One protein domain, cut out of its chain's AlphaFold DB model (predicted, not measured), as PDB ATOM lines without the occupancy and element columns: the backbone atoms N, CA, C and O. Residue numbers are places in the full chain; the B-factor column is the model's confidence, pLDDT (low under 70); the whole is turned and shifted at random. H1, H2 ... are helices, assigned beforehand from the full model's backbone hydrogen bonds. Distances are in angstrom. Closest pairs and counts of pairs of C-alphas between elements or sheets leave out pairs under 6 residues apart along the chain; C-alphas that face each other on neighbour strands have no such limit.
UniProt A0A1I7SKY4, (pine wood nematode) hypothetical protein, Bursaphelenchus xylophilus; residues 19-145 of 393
ATOM      1  N   ASP A  19     275.129 311.037 260.914       56.03
ATOM      2  CA  ASP A  19     273.861 311.611 261.389       56.03
ATOM      3  C   ASP A  19     272.852 311.838 260.251       56.03
ATOM      4  O   ASP A  19     271.650 311.622 260.432       56.03
ATOM      5  N   ASP A  20     273.326 312.177 259.047       63.94
ATOM      6  CA  ASP A  20     272.471 312.331 257.865       63.94
ATOM      7  C   ASP A  20     271.931 310.967 257.409       63.94
ATOM      8  O   ASP A  20     270.777 310.865 256.996       63.94
ATOM      9  N   VAL A  21     272.730 309.896 257.529       65.50
ATOM     10  CA  VAL A  21     272.316 308.516 257.198       65.50
ATOM     11  C   VAL A  21     271.178 308.058 258.109       65.50
ATOM     12  O   VAL A  21     270.191 307.501 257.629       65.50
ATOM     13  N   LYS A  22     271.278 308.332 259.414       70.62
ATOM     14  CA  LYS A  22     270.244 307.961 260.387       70.62
ATOM     15  C   LYS A  22     268.954 308.757 260.176       70.62
ATOM     16  O   LYS A  22     267.886 308.164 260.095       70.62
ATOM     17  N   THR A  23     269.065 310.068 259.968       74.44
ATOM     18  CA  THR A  23     267.914 310.946 259.694       74.44
ATOM     19  C   THR A  23     267.203 310.570 258.387       74.44
ATOM     20  O   THR A  23     265.976 310.532 258.322       74.44
ATOM     21  N   THR A  24     267.971 310.222 257.347       73.56
ATOM     22  CA  THR A  24     267.424 309.757 256.062       73.56
ATOM     23  C   THR A  24     266.752 308.390 256.202       73.56
ATOM     24  O   THR A  24     265.710 308.154 255.591       73.56
ATOM     25  N   TRP A  25     267.306 307.493 257.023       78.12
ATOM     26  CA  TRP A  25     266.675 306.211 257.331       78.12
ATOM     27  C   TRP A  25     265.382 306.372 258.127       78.12
ATOM     28  O   TRP A  25     264.393 305.753 257.758       78.12
ATOM     29  N   ASP A  26     265.351 307.216 259.157       77.88
ATOM     30  CA  ASP A  26     264.147 307.439 259.963       77.88
ATOM     31  C   ASP A  26     262.996 307.974 259.094       77.88
ATOM     32  O   ASP A  26     261.869 307.487 259.183       77.88
ATOM     33  N   TYR A  27     263.298 308.881 258.158       79.38
ATOM     34  CA  TYR A  27     262.335 309.347 257.157       79.38
ATOM     35  C   TYR A  27     261.829 308.212 256.247       79.38
ATOM     36  O   TYR A  27     260.619 308.047 256.066       79.38
ATOM     37  N   LEU A  28     262.740 307.396 255.700       75.56
ATOM     38  CA  LEU A  28     262.383 306.237 254.874       75.56
ATOM     39  C   LEU A  28     261.573 305.200 255.666       75.56
ATOM     40  O   LEU A  28     260.620 304.642 255.129       75.56
ATOM     41  N   LYS A  29     261.896 304.979 256.944       78.31
ATOM     42  CA  LYS A  29     261.176 304.075 257.842       78.31
ATOM     43  C   LYS A  29     259.738 304.544 258.050       78.31
ATOM     44  O   LYS A  29     258.826 303.740 257.888       78.31
ATOM     45  N   THR A  30     259.519 305.831 258.328       79.69
ATOM     46  CA  THR A  30     258.165 306.398 258.460       79.69
ATOM     47  C   THR A  30     257.358 306.229 257.174       79.69
ATOM     48  O   THR A  30     256.183 305.878 257.222       79.69
ATOM     49  N   ILE A  31     257.980 306.431 256.012       77.00
ATOM     50  CA  ILE A  31     257.328 306.204 254.717       77.00
ATOM     51  C   ILE A  31     256.967 304.732 254.512       77.00
ATOM     52  O   ILE A  31     255.847 304.432 254.108       77.00
ATOM     53  N   LEU A  32     257.885 303.811 254.806       75.38
ATOM     54  CA  LEU A  32     257.625 302.376 254.692       75.38
ATOM     55  C   LEU A  32     256.515 301.930 255.653       75.38
ATOM     56  O   LEU A  32     255.688 301.110 255.268       75.38
ATOM     57  N   GLN A  33     256.438 302.512 256.854       79.19
ATOM     58  CA  GLN A  33     255.337 302.291 257.797       79.19
ATOM     59  C   GLN A  33     254.004 302.858 257.279       79.19
ATOM     60  O   GLN A  33     252.975 302.205 257.427       79.19
ATOM     61  N   LYS A  34     253.992 304.019 256.611       78.31
ATOM     62  CA  LYS A  34     252.778 304.541 255.952       78.31
ATOM     63  C   LYS A  34     252.301 303.633 254.816       78.31
ATOM     64  O   LYS A  34     251.123 303.293 254.757       78.31
ATOM     65  N   ILE A  35     253.228 303.157 253.980       76.06
ATOM     66  CA  ILE A  35     252.941 302.174 252.921       76.06
ATOM     67  C   ILE A  35     252.394 300.878 253.527       76.06
ATOM     68  O   ILE A  35     251.435 300.316 253.003       76.06
ATOM     69  N   ALA A  36     252.970 300.425 254.643       70.56
ATOM     70  CA  ALA A  36     252.518 299.245 255.376       70.56
ATOM     71  C   ALA A  36     251.051 299.355 255.833       70.56
ATOM     72  O   ALA A  36     250.317 298.374 255.747       70.56
ATOM     73  N   HIS A  37     250.608 300.556 256.215       76.06
ATOM     74  CA  HIS A  37     249.232 300.866 256.625       76.06
ATOM     75  C   HIS A  37     248.321 301.313 255.470       76.06
ATOM     76  O   HIS A  37     247.231 301.836 255.702       76.06
ATOM     77  N   ASN A  38     248.744 301.100 254.219       69.06
ATOM     78  CA  ASN A  38     248.000 301.463 253.011       69.06
ATOM     79  C   ASN A  38     247.760 302.986 252.834       69.06
ATOM     80  O   ASN A  38     246.930 303.393 252.020       69.06
ATOM     81  N   ASP A  39     248.509 303.834 253.551       70.00
ATOM     82  CA  ASP A  39     248.485 305.296 253.424       70.00
ATOM     83  C   ASP A  39     249.525 305.750 252.386       70.00
ATOM     84  O   ASP A  39     250.707 305.953 252.676       70.00
ATOM     85  N   THR A  40     249.084 305.843 251.129       63.81
ATOM     86  CA  THR A  40     249.943 306.158 249.971       63.81
ATOM     87  C   THR A  40     249.683 307.537 249.360       63.81
ATOM     88  O   THR A  40     250.311 307.885 248.361       63.81
ATOM     89  N   ALA A  41     248.792 308.337 249.956       58.59
ATOM     90  CA  ALA A  41     248.271 309.563 249.347       58.59
ATOM     91  C   ALA A  41     249.313 310.694 249.205       58.59
ATOM     92  O   ALA A  41     249.228 311.469 248.257       58.59
ATOM     93  N   ASP A  42     250.330 310.738 250.078       60.88
ATOM     94  CA  ASP A  42     251.313 311.836 250.154       60.88
ATOM     95  C   ASP A  42     252.771 311.394 249.894       60.88
ATOM     96  O   ASP A  42     253.730 311.983 250.405       60.88
ATOM     97  N   LEU A  43     252.979 310.325 249.119       69.81
ATOM     98  CA  LEU A  43     254.317 309.785 248.856       69.81
ATOM     99  C   LEU A  43     254.977 310.427 247.628       69.81
ATOM    100  O   LEU A  43     254.525 310.269 246.495       69.81
ATOM    101  N   SER A  44     256.121 311.089 247.831       76.06
ATOM    102  CA  SER A  44     256.986 311.536 246.732       76.06
ATOM    103  C   SER A  44     257.959 310.421 246.332       76.06
ATOM    104  O   SER A  44     259.005 310.238 246.956       76.06
ATOM    105  N   PHE A  45     257.622 309.677 245.275       69.69
ATOM    106  CA  PHE A  45     258.463 308.596 244.742       69.69
ATOM    107  C   PHE A  45     259.873 309.069 244.357       69.69
ATOM    108  O   PHE A  45     260.841 308.352 244.607       69.69
ATOM    109  N   ASP A  46     260.008 310.288 243.831       70.69
ATOM    110  CA  ASP A  46     261.303 310.862 243.445       70.69
ATOM    111  C   ASP A  46     262.204 311.135 244.655       70.69
ATOM    112  O   ASP A  46     263.407 310.856 244.624       70.69
ATOM    113  N   LEU A  47     261.626 311.639 245.750       73.31
ATOM    114  CA  LEU A  47     262.358 311.890 246.988       73.31
ATOM    115  C   LEU A  47     262.789 310.574 247.645       73.31
ATOM    116  O   LEU A  47     263.927 310.455 248.101       73.31
ATOM    117  N   ILE A  48     261.918 309.560 247.633       73.81
ATOM    118  CA  ILE A  48     262.245 308.227 248.150       73.81
ATOM    119  C   ILE A  48     263.361 307.587 247.323       73.81
ATOM    120  O   ILE A  48     264.347 307.116 247.886       73.81
ATOM    121  N   TYR A  49     263.253 307.628 245.995       76.31
ATOM    122  CA  TYR A  49     264.271 307.095 245.094       76.31
ATOM    123  C   TYR A  49     265.627 307.775 245.307       76.31
ATOM    124  O   TYR A  49     266.645 307.094 245.428       76.31
ATOM    125  N   THR A  50     265.643 309.107 245.420       77.38
ATOM    126  CA  THR A  50     266.866 309.894 245.646       77.38
ATOM    127  C   THR A  50     267.509 309.560 246.992       77.38
ATOM    128  O   THR A  50     268.723 309.365 247.066       77.38
ATOM    129  N   ASN A  51     266.707 309.419 248.048       77.12
ATOM    130  CA  ASN A  51     267.193 309.068 249.382       77.12
ATOM    131  C   ASN A  51     267.730 307.630 249.443       77.12
ATOM    132  O   ASN A  51     268.793 307.393 250.018       77.12
ATOM    133  N   VAL A  52     267.049 306.672 248.803       74.94
ATOM    134  CA  VAL A  52     267.521 305.281 248.691       74.94
ATOM    135  C   VAL A  52     268.805 305.210 247.864       74.94
ATOM    136  O   VAL A  52     269.736 304.504 248.254       74.94
ATOM    137  N   ALA A  53     268.901 305.961 246.764       74.56
ATOM    138  CA  ALA A  53     270.113 306.039 245.956       74.56
ATOM    139  C   ALA A  53     271.288 306.610 246.756       74.56
ATOM    140  O   ALA A  53     272.342 305.983 246.811       74.56
ATOM    141  N   SER A  54     271.074 307.718 247.472       76.25
ATOM    142  CA  SER A  54     272.083 308.310 248.351       76.25
ATOM    143  C   SER A  54     272.563 307.322 249.423       76.25
ATOM    144  O   SER A  54     273.761 307.178 249.667       76.25
ATOM    145  N   MET A  55     271.654 306.560 250.032       71.06
ATOM    146  CA  MET A  55     271.994 305.555 251.047       71.06
ATOM    147  C   MET A  55     272.798 304.377 250.476       71.06
ATOM    148  O   MET A  55     273.756 303.915 251.097       71.06
ATOM    149  N   VAL A  56     272.452 303.907 249.274       74.00
ATOM    150  CA  VAL A  56     273.191 302.838 248.584       74.00
ATOM    151  C   VAL A  56     274.572 303.322 248.124       74.00
ATOM    152  O   VAL A  56     275.548 302.589 248.279       74.00
ATOM    153  N   GLU A  57     274.677 304.556 247.624       75.38
ATOM    154  CA  GLU A  57     275.945 305.189 247.229       75.38
ATOM    155  C   GLU A  57     276.898 305.389 248.423       75.38
ATOM    156  O   GLU A  57     278.113 305.284 248.263       75.38
ATOM    157  N   ASN A  58     276.364 305.587 249.634       72.62
ATOM    158  CA  ASN A  58     277.135 305.718 250.877       72.62
ATOM    159  C   ASN A  58     277.410 304.374 251.597       72.62
ATOM    160  O   ASN A  58     277.716 304.368 252.788       72.62
ATOM    161  N   ASN A  59     277.315 303.226 250.910       71.81
ATOM    162  CA  ASN A  59     277.495 301.874 251.478       71.81
ATOM    163  C   ASN A  59     276.523 301.497 252.621       71.81
ATOM    164  O   ASN A  59     276.735 300.486 253.288       71.81
ATOM    165  N   ALA A  60     275.430 302.238 252.819       73.94
ATOM    166  CA  ALA A  60     274.403 301.953 253.827       73.94
ATOM    167  C   ALA A  60     273.233 301.110 253.274       73.94
ATOM    168  O   ALA A  60     272.162 301.035 253.874       73.94
ATOM    169  N   GLY A  61     273.416 300.442 252.126       71.25
ATOM    170  CA  GLY A  61     272.379 299.610 251.503       71.25
ATOM    171  C   GLY A  61     271.911 298.436 252.377       71.25
ATOM    172  O   GLY A  61     270.746 298.049 252.315       71.25
ATOM    173  N   ASN A  62     272.778 297.913 253.250       77.19
ATOM    174  CA  ASN A  62     272.423 296.886 254.234       77.19
ATOM    175  C   ASN A  62     271.466 297.413 255.316       77.19
ATOM    176  O   ASN A  62     270.590 296.673 255.751       77.19
ATOM    177  N   VAL A  63     271.608 298.678 255.724       78.00
ATOM    178  CA  VAL A  63     270.717 299.326 256.698       78.00
ATOM    179  C   VAL A  63     269.310 299.438 256.119       78.00
ATOM    180  O   VAL A  63     268.346 299.096 256.793       78.00
ATOM    181  N   VAL A  64     269.193 299.817 254.843       77.25
ATOM    182  CA  VAL A  64     267.899 299.913 254.144       77.25
ATOM    183  C   VAL A  64     267.270 298.536 253.924       77.25
ATOM    184  O   VAL A  64     266.062 298.368 254.087       77.25
ATOM    185  N   TYR A  65     268.072 297.527 253.582       80.19
ATOM    186  CA  TYR A  65     267.577 296.164 253.384       80.19
ATOM    187  C   TYR A  65     267.091 295.534 254.697       80.19
ATOM    188  O   TYR A  65     265.948 295.097 254.783       80.19
ATOM    189  N   ASN A  66     267.914 295.554 255.747       82.56
ATOM    190  CA  ASN A  66     267.539 294.986 257.044       82.56
ATOM    191  C   ASN A  66     266.418 295.792 257.699       82.56
ATOM    192  O   ASN A  66     265.467 295.222 258.215       82.56
ATOM    193  N   GLY A  67     266.481 297.117 257.610       81.50
ATOM    194  CA  GLY A  67     265.451 297.972 258.168       81.50
ATOM    195  C   GLY A  67     264.106 297.848 257.445       81.50
ATOM    196  O   GLY A  67     263.065 297.944 258.088       81.50
ATOM    197  N   SER A  68     264.091 297.580 256.132       80.44
ATOM    198  CA  SER A  68     262.838 297.261 255.430       80.44
ATOM    199  C   SER A  68     262.295 295.886 255.831       80.44
ATOM    200  O   SER A  68     261.084 295.740 255.982       80.44
ATOM    201  N   ALA A  69     263.167 294.908 256.107       81.88
ATOM    202  CA  ALA A  69     262.770 293.638 256.714       81.88
ATOM    203  C   ALA A  69     262.165 293.825 258.118       81.88
ATOM    204  O   ALA A  69     261.166 293.185 258.431       81.88
ATOM    205  N   ASP A  70     262.724 294.714 258.941       84.06
ATOM    206  CA  ASP A  70     262.215 294.999 260.288       84.06
ATOM    207  C   ASP A  70     260.833 295.669 260.252       84.06
ATOM    208  O   ASP A  70     259.944 295.266 260.996       84.06
ATOM    209  N   VAL A  71     260.612 296.632 259.345       82.62
ATOM    210  CA  VAL A  71     259.284 297.253 259.147       82.62
ATOM    211  C   VAL A  71     258.259 296.224 258.666       82.62
ATOM    212  O   VAL A  71     257.120 296.218 259.126       82.62
ATOM    213  N   LEU A  72     258.658 295.320 257.764       82.62
ATOM    214  CA  LEU A  72     257.796 294.224 257.327       82.62
ATOM    215  C   LEU A  72     257.474 293.262 258.476       82.62
ATOM    216  O   LEU A  72     256.330 292.839 258.586       82.62
ATOM    217  N   LYS A  73     258.436 292.937 259.346       83.19
ATOM    218  CA  LYS A  73     258.197 292.101 260.535       83.19
ATOM    219  C   LYS A  73     257.248 292.754 261.535       83.19
ATOM    220  O   LYS A  73     256.415 292.056 262.098       83.19
ATOM    221  N   GLU A  74     257.364 294.064 261.750       84.44
ATOM    222  CA  GLU A  74     256.454 294.826 262.616       84.44
ATOM    223  C   GLU A  74     255.011 294.726 262.097       84.44
ATOM    224  O   GLU A  74     254.131 294.264 262.823       84.44
ATOM    225  N   LEU A  75     254.803 295.003 260.802       81.62
ATOM    226  CA  LEU A  75     253.505 294.835 260.139       81.62
ATOM    227  C   LEU A  75     252.990 293.391 260.243       81.62
ATOM    228  O   LEU A  75     251.829 293.158 260.567       81.62
ATOM    229  N   LEU A  76     253.846 292.401 259.982       81.81
ATOM    230  CA  LEU A  76     253.479 290.988 260.084       81.81
ATOM    231  C   LEU A  76     253.102 290.585 261.512       81.81
ATOM    232  O   LEU A  76     252.232 289.736 261.683       81.81
ATOM    233  N   GLY A  77     253.715 291.195 262.527       82.31
ATOM    234  CA  GLY A  77     253.358 290.999 263.928       82.31
ATOM    235  C   GLY A  77     251.950 291.504 264.247       82.31
ATOM    236  O   GLY A  77     251.185 290.799 264.907       82.31
ATOM    237  N   GLU A  78     251.578 292.679 263.741       81.38
ATOM    238  CA  GLU A  78     250.220 293.227 263.870       81.38
ATOM    239  C   GLU A  78     249.197 292.378 263.103       81.38
ATOM    240  O   GLU A  78     248.152 291.999 263.641       81.38
ATOM    241  N   MET A  79     249.525 291.995 261.865       79.06
ATOM    242  CA  MET A  79     248.689 291.106 261.055       79.06
ATOM    243  C   MET A  79     248.520 289.740 261.725       79.06
ATOM    244  O   MET A  79     247.416 289.202 261.723       79.06
ATOM    245  N   ARG A  80     249.571 289.199 262.353       81.06
ATOM    246  CA  ARG A  80     249.488 287.959 263.130       81.06
ATOM    247  C   ARG A  80     248.501 288.098 264.280       81.06
ATOM    248  O   ARG A  80     247.652 287.230 264.411       81.06
ATOM    249  N   GLN A  81     248.565 289.169 265.072       81.69
ATOM    250  CA  GLN A  81     247.609 289.383 266.168       81.69
ATOM    251  C   GLN A  81     246.166 289.453 265.652       81.69
ATOM    252  O   GLN A  81     245.263 288.872 266.252       81.69
ATOM    253  N   SER A  82     245.950 290.103 264.504       79.12
ATOM    254  CA  SER A  82     244.635 290.137 263.860       79.12
ATOM    255  C   SER A  82     244.171 288.756 263.384       79.12
ATOM    256  O   SER A  82     242.985 288.462 263.489       79.12
ATOM    257  N   VAL A  83     245.074 287.923 262.858       76.94
ATOM    258  CA  VAL A  83     244.778 286.547 262.417       76.94
ATOM    259  C   VAL A  83     244.555 285.619 263.616       76.94
ATOM    260  O   VAL A  83     243.708 284.733 263.563       76.94
ATOM    261  N   GLU A  84     245.281 285.823 264.714       79.81
ATOM    262  CA  GLU A  84     245.105 285.081 265.965       79.81
ATOM    263  C   GLU A  84     243.745 285.364 266.604       79.81
ATOM    264  O   GLU A  84     243.063 284.439 267.044       79.81
ATOM    265  N   ALA A  85     243.309 286.626 266.592       79.56
ATOM    266  CA  ALA A  85     241.999 287.025 267.097       79.56
ATOM    267  C   ALA A  85     240.831 286.386 266.325       79.56
ATOM    268  O   ALA A  85     239.727 286.286 266.858       79.56
ATOM    269  N   THR A  86     241.063 285.934 265.091       75.50
ATOM    270  CA  THR A  86     240.036 285.339 264.230       75.50
ATOM    271  C   THR A  86     240.178 283.827 264.064       75.50
ATOM    272  O   THR A  86     239.448 283.221 263.281       75.50
ATOM    273  N   LEU A  87     241.043 283.172 264.852       73.81
ATOM    274  CA  LEU A  87     241.221 281.711 264.830       73.81
ATOM    275  C   LEU A  87     239.933 280.929 265.120       73.81
ATOM    276  O   LEU A  87     239.813 279.773 264.710       73.81
ATOM    277  N   GLU A  88     238.980 281.512 265.843       73.50
ATOM    278  CA  GLU A  88     237.694 280.880 266.166       73.50
ATOM    279  C   GLU A  88     236.594 281.162 265.128       73.50
ATOM    280  O   GLU A  88     235.554 280.505 265.155       73.50
ATOM    281  N   ASP A  89     236.830 282.073 264.180       74.00
ATOM    282  CA  ASP A  89     235.853 282.468 263.164       74.00
ATOM    283  C   ASP A  89     235.680 281.356 262.102       74.00
ATOM    284  O   ASP A  89     236.672 280.870 261.544       74.00
ATOM    285  N   PRO A  90     234.439 280.951 261.762       67.94
ATOM    286  CA  PRO A  90     234.160 280.069 260.627       67.94
ATOM    287  C   PRO A  90     234.770 280.553 259.300       67.94
ATOM    288  O   PRO A  90     235.151 279.736 258.463       67.94
ATOM    289  N   ASN A  91     234.921 281.870 259.126       68.06
ATOM    290  CA  ASN A  91     235.466 282.502 257.924       68.06
ATOM    291  C   ASN A  91     236.976 282.792 258.013       68.06
ATOM    292  O   ASN A  91     237.508 283.549 257.196       68.06
ATOM    293  N   PHE A  92     237.686 282.177 258.967       74.00
ATOM    294  CA  PHE A  92     239.134 282.324 259.168       74.00
ATOM    295  C   PHE A  92     239.942 282.211 257.864       74.00
ATOM    296  O   PHE A  92     240.833 283.009 257.585       74.00
ATOM    297  N   ILE A  93     239.588 281.235 257.030       68.56
ATOM    298  CA  ILE A  93     240.219 280.935 255.739       68.56
ATOM    299  C   ILE A  93     240.069 282.104 254.747       68.56
ATOM    300  O   ILE A  93     241.035 282.476 254.076       68.56
ATOM    301  N   GLU A  94     238.888 282.722 254.665       70.12
ATOM    302  CA  GLU A  94     238.657 283.870 253.783       70.12
ATOM    303  C   GLU A  94     239.405 285.112 254.280       70.12
ATOM    304  O   GLU A  94     240.009 285.841 253.491       70.12
ATOM    305  N   GLN A  95     239.419 285.329 255.595       74.31
ATOM    306  CA  GLN A  95     240.171 286.424 256.199       74.31
ATOM    307  C   GLN A  95     241.674 286.252 255.990       74.31
ATOM    308  O   GLN A  95     242.325 287.194 255.550       74.31
ATOM    309  N   LEU A  96     242.220 285.048 256.181       75.88
ATOM    310  CA  LEU A  96     243.628 284.756 255.913       75.88
ATOM    311  C   LEU A  96     243.994 285.041 254.448       75.88
ATOM    312  O   LEU A  96     245.050 285.611 254.169       75.88
ATOM    313  N   LYS A  97     243.097 284.713 253.508       73.12
ATOM    314  CA  LYS A  97     243.269 285.031 252.084       73.12
ATOM    315  C   LYS A  97     243.294 286.532 251.820       73.12
ATOM    316  O   LYS A  97     244.153 286.991 251.067       73.12
ATOM    317  N   ARG A  98     242.377 287.296 252.418       76.94
ATOM    318  CA  ARG A  98     242.342 288.763 252.289       76.94
ATOM    319  C   ARG A  98     243.615 289.389 252.861       76.94
ATOM    320  O   ARG A  98     244.299 290.115 252.148       76.94
ATOM    321  N   THR A  99     243.995 288.993 254.074       78.25
ATOM    322  CA  THR A  99     245.222 289.420 254.761       78.25
ATOM    323  C   THR A  99     246.472 289.141 253.919       78.25
ATOM    324  O   THR A  99     247.308 290.025 253.739       78.25
ATOM    325  N   TYR A 100     246.575 287.955 253.310       79.25
ATOM    326  CA  TYR A 100     247.664 287.626 252.388       79.25
ATOM    327  C   TYR A 100     247.655 288.498 251.122       79.25
ATOM    328  O   TYR A 100     248.699 288.998 250.699       79.25
ATOM    329  N   GLN A 101     246.490 288.691 250.493       78.94
ATOM    330  CA  GLN A 101     246.373 289.512 249.284       78.94
ATOM    331  C   GLN A 101     246.752 290.968 249.544       78.94
ATOM    332  O   GLN A 101     247.420 291.580 248.707       78.94
ATOM    333  N   ASP A 102     246.352 291.512 250.686       80.44
ATOM    334  CA  ASP A 102     246.675 292.878 251.070       80.44
ATOM    335  C   ASP A 102     248.165 293.015 251.391       80.44
ATOM    336  O   ASP A 102     248.821 293.888 250.821       80.44
ATOM    337  N   PHE A 103     248.752 292.072 252.138       82.44
ATOM    338  CA  PHE A 103     250.205 292.036 252.339       82.44
ATOM    339  C   PHE A 103     250.973 291.940 251.014       82.44
ATOM    340  O   PHE A 103     251.984 292.613 250.821       82.44
ATOM    341  N   ARG A 104     250.486 291.142 250.058       81.31
ATOM    342  CA  ARG A 104     251.108 290.997 248.737       81.31
ATOM    343  C   ARG A 104     251.082 292.293 247.931       81.31
ATOM    344  O   ARG A 104     252.071 292.593 247.261       81.31
ATOM    345  N   LYS A 105     249.992 293.064 247.993       81.50
ATOM    346  CA  LYS A 105     249.932 294.401 247.377       81.50
ATOM    347  C   LYS A 105     250.950 295.332 248.034       81.50
ATOM    348  O   LYS A 105     251.751 295.936 247.324       81.50
ATOM    349  N   THR A 106     250.979 295.377 249.365       81.06
ATOM    350  CA  THR A 106     251.926 296.190 250.142       81.06
ATOM    351  C   THR A 106     253.381 295.836 249.818       81.06
ATOM    352  O   THR A 106     254.188 296.723 249.549       81.06
ATOM    353  N   ALA A 107     253.717 294.545 249.750       81.25
ATOM    354  CA  ALA A 107     255.042 294.069 249.356       81.25
ATOM    355  C   ALA A 107     255.404 294.470 247.913       81.25
ATOM    356  O   ALA A 107     256.556 294.813 247.637       81.25
ATOM    357  N   GLY A 108     254.425 294.476 247.001       81.50
ATOM    358  CA  GLY A 108     254.581 294.991 245.640       81.50
ATOM    359  C   GLY A 108     254.925 296.483 245.617       81.50
ATOM    360  O   GLY A 108     255.914 296.872 245.003       81.50
ATOM    361  N   ILE A 109     254.182 297.300 246.368       80.19
ATOM    362  CA  ILE A 109     254.443 298.743 246.480       80.19
ATOM    363  C   ILE A 109     255.820 298.992 247.112       80.19
ATOM    364  O   ILE A 109     256.596 299.789 246.592       80.19
ATOM    365  N   MET A 110     256.183 298.272 248.180       79.31
ATOM    366  CA  MET A 110     257.516 298.387 248.787       79.31
ATOM    367  C   MET A 110     258.635 298.006 247.814       79.31
ATOM    368  O   MET A 110     259.672 298.668 247.780       79.31
ATOM    369  N   LYS A 111     258.442 296.965 246.997       81.50
ATOM    370  CA  LYS A 111     259.397 296.568 245.954       81.50
ATOM    371  C   LYS A 111     259.598 297.683 244.923       81.50
ATOM    372  O   LYS A 111     260.740 297.903 244.508       81.50
ATOM    373  N   ASP A 112     258.525 298.359 244.520       79.69
ATOM    374  CA  ASP A 112     258.571 299.441 243.531       79.69
ATOM    375  C   ASP A 112     259.217 300.706 244.116       79.69
ATOM    376  O   ASP A 112     260.098 301.306 243.498       79.69
ATOM    377  N   VAL A 113     258.879 301.051 245.359       77.75
ATOM    378  CA  VAL A 113     259.478 302.170 246.101       77.75
ATOM    379  C   VAL A 113     260.974 301.941 246.361       77.75
ATOM    380  O   VAL A 113     261.784 302.859 246.237       77.75
ATOM    381  N   LEU A 114     261.375 300.699 246.647       78.00
ATOM    382  CA  LEU A 114     262.770 300.297 246.858       78.00
ATOM    383  C   LEU A 114     263.438 299.762 245.576       78.00
ATOM    384  O   LEU A 114     264.434 299.034 245.644       78.00
ATOM    385  N   MET A 115     262.943 300.125 244.385       79.75
ATOM    386  CA  MET A 115     263.451 299.600 243.109       79.75
ATOM    387  C   MET A 115     264.962 299.829 242.920       79.75
ATOM    388  O   MET A 115     265.650 298.959 242.378       79.75
ATOM    389  N   TYR A 116     265.498 300.966 243.378       74.00
ATOM    390  CA  TYR A 116     266.937 301.249 243.289       74.00
ATOM    391  C   TYR A 116     267.771 300.277 244.135       74.00
ATOM    392  O   TYR A 116     268.811 299.792 243.684       74.00
ATOM    393  N   LEU A 117     267.282 299.918 245.327       74.81
ATOM    394  CA  LEU A 117     267.911 298.917 246.189       74.81
ATOM    395  C   LEU A 117     267.902 297.533 245.518       74.81
ATOM    396  O   LEU A 117     268.932 296.854 245.511       74.81
ATOM    397  N   ASN A 118     266.778 297.158 244.891       69.75
ATOM    398  CA  ASN A 118     266.631 295.914 244.123       69.75
ATOM    399  C   ASN A 118     267.616 295.825 242.944       69.75
ATOM    400  O   ASN A 118     268.276 294.801 242.775       69.75
ATOM    401  N   ARG A 119     267.745 296.890 242.139       73.75
ATOM    402  CA  ARG A 119     268.607 296.897 240.941       73.75
ATOM    403  C   ARG A 119     270.095 297.099 241.245       73.75
ATOM    404  O   ARG A 119     270.933 296.581 240.518       73.75
ATOM    405  N   GLY A 120     270.436 297.859 242.284       70.94
ATOM    406  CA  GLY A 120     271.824 298.182 242.621       70.94
ATOM    407  C   GLY A 120     272.449 297.199 243.610       70.94
ATOM    408  O   GLY A 120     273.374 296.460 243.279       70.94
ATOM    409  N   PHE A 121     271.958 297.212 244.849       68.12
ATOM    410  CA  PHE A 121     272.592 296.532 245.983       68.12
ATOM    411  C   PHE A 121     272.247 295.039 246.048       68.12
ATOM    412  O   PHE A 121     273.136 294.201 246.189       68.12
ATOM    413  N   ILE A 122     270.963 294.698 245.904       74.75
ATOM    414  CA  ILE A 122     270.461 293.320 246.031       74.75
ATOM    415  C   ILE A 122     271.003 292.439 244.900       74.75
ATOM    416  O   ILE A 122     271.526 291.357 245.168       74.75
ATOM    417  N   GLN A 123     270.977 292.925 243.653       73.38
ATOM    418  CA  GLN A 123     271.522 292.195 242.503       73.38
ATOM    419  C   GLN A 123     273.041 291.979 242.614       73.38
ATOM    420  O   GLN A 123     273.535 290.893 242.307       73.38
ATOM    421  N   LYS A 124     273.784 292.981 243.103       72.12
ATOM    422  CA  LYS A 124     275.239 292.891 243.305       72.12
ATOM    423  C   LYS A 124     275.618 291.905 244.415       72.12
ATOM    424  O   LYS A 124     276.618 291.205 244.283       72.12
ATOM    425  N   ASN A 125     274.800 291.812 245.465       72.94
ATOM    426  CA  ASN A 125     275.042 290.947 246.622       72.94
ATOM    427  C   ASN A 125     274.322 289.588 246.551       72.94
ATOM    428  O   ASN A 125     274.435 288.803 247.489       72.94
ATOM    429  N   ARG A 126     273.600 289.295 245.455       75.06
ATOM    430  CA  ARG A 126     272.801 288.065 245.260       75.06
ATOM    431  C   ARG A 126     271.810 287.789 246.402       75.06
ATOM    432  O   ARG A 126     271.587 286.638 246.770       75.06
ATOM    433  N   LEU A 127     271.236 288.846 246.970       77.69
ATOM    434  CA  LEU A 127     270.221 288.732 248.017       77.69
ATOM    435  C   LEU A 127     268.829 288.477 247.404       77.69
ATOM    436  O   LEU A 127     268.617 288.809 246.233       77.69
ATOM    437  N   PRO A 128     267.878 287.909 248.171       72.62
ATOM    438  CA  PRO A 128     266.480 287.836 247.760       72.62
ATOM    439  C   PRO A 128     265.946 289.226 247.413       72.62
ATOM    440  O   PRO A 128     266.292 290.217 248.060       72.62
ATOM    441  N   ASN A 129     265.093 289.312 246.392       79.88
ATOM    442  CA  ASN A 129     264.442 290.580 246.083       79.88
ATOM    443  C   ASN A 129     263.491 290.976 247.237       79.88
ATOM    444  O   ASN A 129     263.058 290.121 248.006       79.88
ATOM    445  N   ILE A 130     263.146 292.262 247.362       78.94
ATOM    446  CA  ILE A 130     262.283 292.741 248.466       78.94
ATOM    447  C   ILE A 130     260.925 292.019 248.523       78.94
ATOM    448  O   ILE A 130     260.423 291.752 249.611       78.94
ATOM    449  N   SER A 131     260.351 291.649 247.374       76.62
ATOM    450  CA  SER A 131     259.102 290.882 247.329       76.62
ATOM    451  C   SER A 131     259.302 289.458 247.852       76.62
ATOM    452  O   SER A 131     258.507 288.999 248.661       76.62
ATOM    453  N   ASP A 132     260.362 288.764 247.440       76.06
ATOM    454  CA  ASP A 132     260.691 287.408 247.887       76.06
ATOM    455  C   ASP A 132     261.025 287.405 249.383       76.06
ATOM    456  O   ASP A 132     260.595 286.520 250.119       76.06
ATOM    457  N   MET A 133     261.754 288.423 249.856       81.88
ATOM    458  CA  MET A 133     262.027 288.633 251.277       81.88
ATOM    459  C   MET A 133     260.726 288.820 252.063       81.88
ATOM    460  O   MET A 133     260.531 288.140 253.067       81.88
ATOM    461  N   ALA A 134     259.825 289.691 251.601       81.38
ATOM    462  CA  ALA A 134     258.534 289.917 252.245       81.38
ATOM    463  C   ALA A 134     257.695 288.630 252.310       81.38
ATOM    464  O   ALA A 134     257.140 288.320 253.360       81.38
ATOM    465  N   MET A 135     257.648 287.845 251.227       79.44
ATOM    466  CA  MET A 135     256.924 286.566 251.198       79.44
ATOM    467  C   MET A 135     257.531 285.532 252.156       79.44
ATOM    468  O   MET A 135     256.798 284.868 252.886       79.44
ATOM    469  N   ASN A 136     258.864 285.435 252.218       76.75
ATOM    470  CA  ASN A 136     259.549 284.553 253.167       76.75
ATOM    471  C   ASN A 136     259.276 284.950 254.625       76.75
ATOM    472  O   ASN A 136     259.095 284.077 255.473       76.75
ATOM    473  N   LEU A 137     259.222 286.252 254.919       80.19
ATOM    474  CA  LEU A 137     258.873 286.754 256.250       80.19
ATOM    475  C   LEU A 137     257.408 286.461 256.594       80.19
ATOM    476  O   LEU A 137     257.139 285.976 257.689       80.19
ATOM    477  N   TYR A 138     256.474 286.673 255.658       79.69
ATOM    478  CA  TYR A 138     255.056 286.342 255.856       79.69
ATOM    479  C   TYR A 138     254.871 284.869 256.217       79.69
ATOM    480  O   TYR A 138     254.130 284.525 257.137       79.69
ATOM    481  N   ARG A 139     255.590 283.985 255.523       73.50
ATOM    482  CA  ARG A 139     255.583 282.556 255.819       73.50
ATOM    483  C   ARG A 139     256.047 282.270 257.249       73.50
ATOM    484  O   ARG A 139     255.326 281.599 257.977       73.50
ATOM    485  N   GLN A 140     257.223 282.766 257.634       77.69
ATOM    486  CA  GLN A 140     257.816 282.478 258.944       77.69
ATOM    487  C   GLN A 140     256.967 283.014 260.099       77.69
ATOM    488  O   GLN A 140     256.805 282.334 261.107       77.69
ATOM    489  N   GLU A 141     256.422 284.221 259.948       76.88
ATOM    490  CA  GLU A 141     255.722 284.906 261.034       76.88
ATOM    491  C   GLU A 141     254.238 284.535 261.133       76.88
ATOM    492  O   GLU A 141     253.702 284.545 262.238       76.88
ATOM    493  N   ILE A 142     253.566 284.211 260.018       76.19
ATOM    494  CA  ILE A 142     252.115 283.948 259.995       76.19
ATOM    495  C   ILE A 142     251.810 282.474 259.724       76.19
ATOM    496  O   ILE A 142     251.112 281.848 260.515       76.19
ATOM    497  N   ILE A 143     252.313 281.899 258.627       71.69
ATOM    498  CA  ILE A 143     251.928 280.537 258.204       71.69
ATOM    499  C   ILE A 143     252.576 279.459 259.078       71.69
ATOM    500  O   ILE A 143     251.901 278.528 259.513       71.69
ATOM    501  N   ASP A 144     253.873 279.590 259.355       70.81
ATOM    502  CA  ASP A 144     254.623 278.655 260.197       70.81
ATOM    503  C   ASP A 144     254.364 278.899 261.700       70.81
ATOM    504  O   ASP A 144     254.857 278.146 262.546       70.81
ATOM    505  N   HIS A 145     253.549 279.905 262.050       78.62
ATOM    506  CA  HIS A 145     253.164 280.158 263.432       78.62
ATOM    507  C   HIS A 145     252.347 278.978 263.994       78.62
ATOM    508  O   HIS A 145     251.359 278.573 263.371       78.62
TER     509      HIS A 145
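AT A GLANCE: This is residues 19 to 145 of the 393 residues of the protein "(pine wood nematode) hypothetical protein" of Bursaphelenchus xylophilus (UniProt A0A1I7SKY4). Picture an elongated bundle of four helices built round a long helical hairpin: H3 and H4 run side by side in opposite directions and make the long axis, with H1 packed on one side of the pair and H6 on the other. The two remaining helices, H2 and H5, sit side by side at one end, turned across the end of H4, while residues 85 to 91 join H3 to H4 at the other end. The printed part has 127 residues with six named helices, H1 to H6 in chain order, and no named strand; the class is all helix. It is compact, with a radius of gyration of the C-alphas of 15.4 A, and spans 50 by 32 by 22 A.

HOW THE PARTS SIT: Start at H1, residues 19 to 36; its residues 21 to 28 alone touch H2, residues 45 to 57, closest at the C-alphas of Thr 24 and Asn 51, 6.7 A, and the two form a helical hairpin. Next comes the hub, H3, residues 61 to 84, which touches five other helices. Its residues 64 to 75 alone touch H1, the same way at a shallow tilt of 32 degrees, only just short of steep; the closest C-alphas, of Gln 33 and Val 71, are 6.5 A apart. H4, residues 92 to 113, forms a helical hairpin with H3, opposite ways at a shallow tilt of 17 degrees; residues 79 to 83 touch residues 92 to 99, closest at the C-alphas of Val 83 and Leu 96, 6.8 A. H5, residues 115 to 125, touches H2 the same way at a shallow tilt of 21 degrees, closest at the C-alphas of Ala 53 and Tyr 116, 6.3 A. H6, residues 130 to 143, touches H3 with 15 pairs of C-alphas within 8 A, closest at Arg 80 and Ile 142, 5.7 A. H1 is apart from H5 and H6. Every O i to N i+4 pair is within hydrogen-bond range in H1, H2, H3, H4 and H6; in H5 it is 4 of 7.

IN THESE COORDINATES: Find C-alpha 19 at (273.861, 311.611, 261.389), where H1 begins its 25.4 A. H2 measures 18.0 A. From C-alpha 61 at (272.379, 299.610, 251.503), H3 runs 34.1 A, and H4 runs 31.3 A. H5 measures 14.9 A, and H6 covers 18.7 A to C-alpha 143 at (251.928, 280.537, 258.204).

THE WHOLE: The two C-alphas farthest apart, of Asn 58 and Pro 90, are 51.0 A apart. The printed part has no cut and no long link. Its mean pLDDT is 75.9; 14 residues are under 70, among them 19 to 21 and 40 to 43.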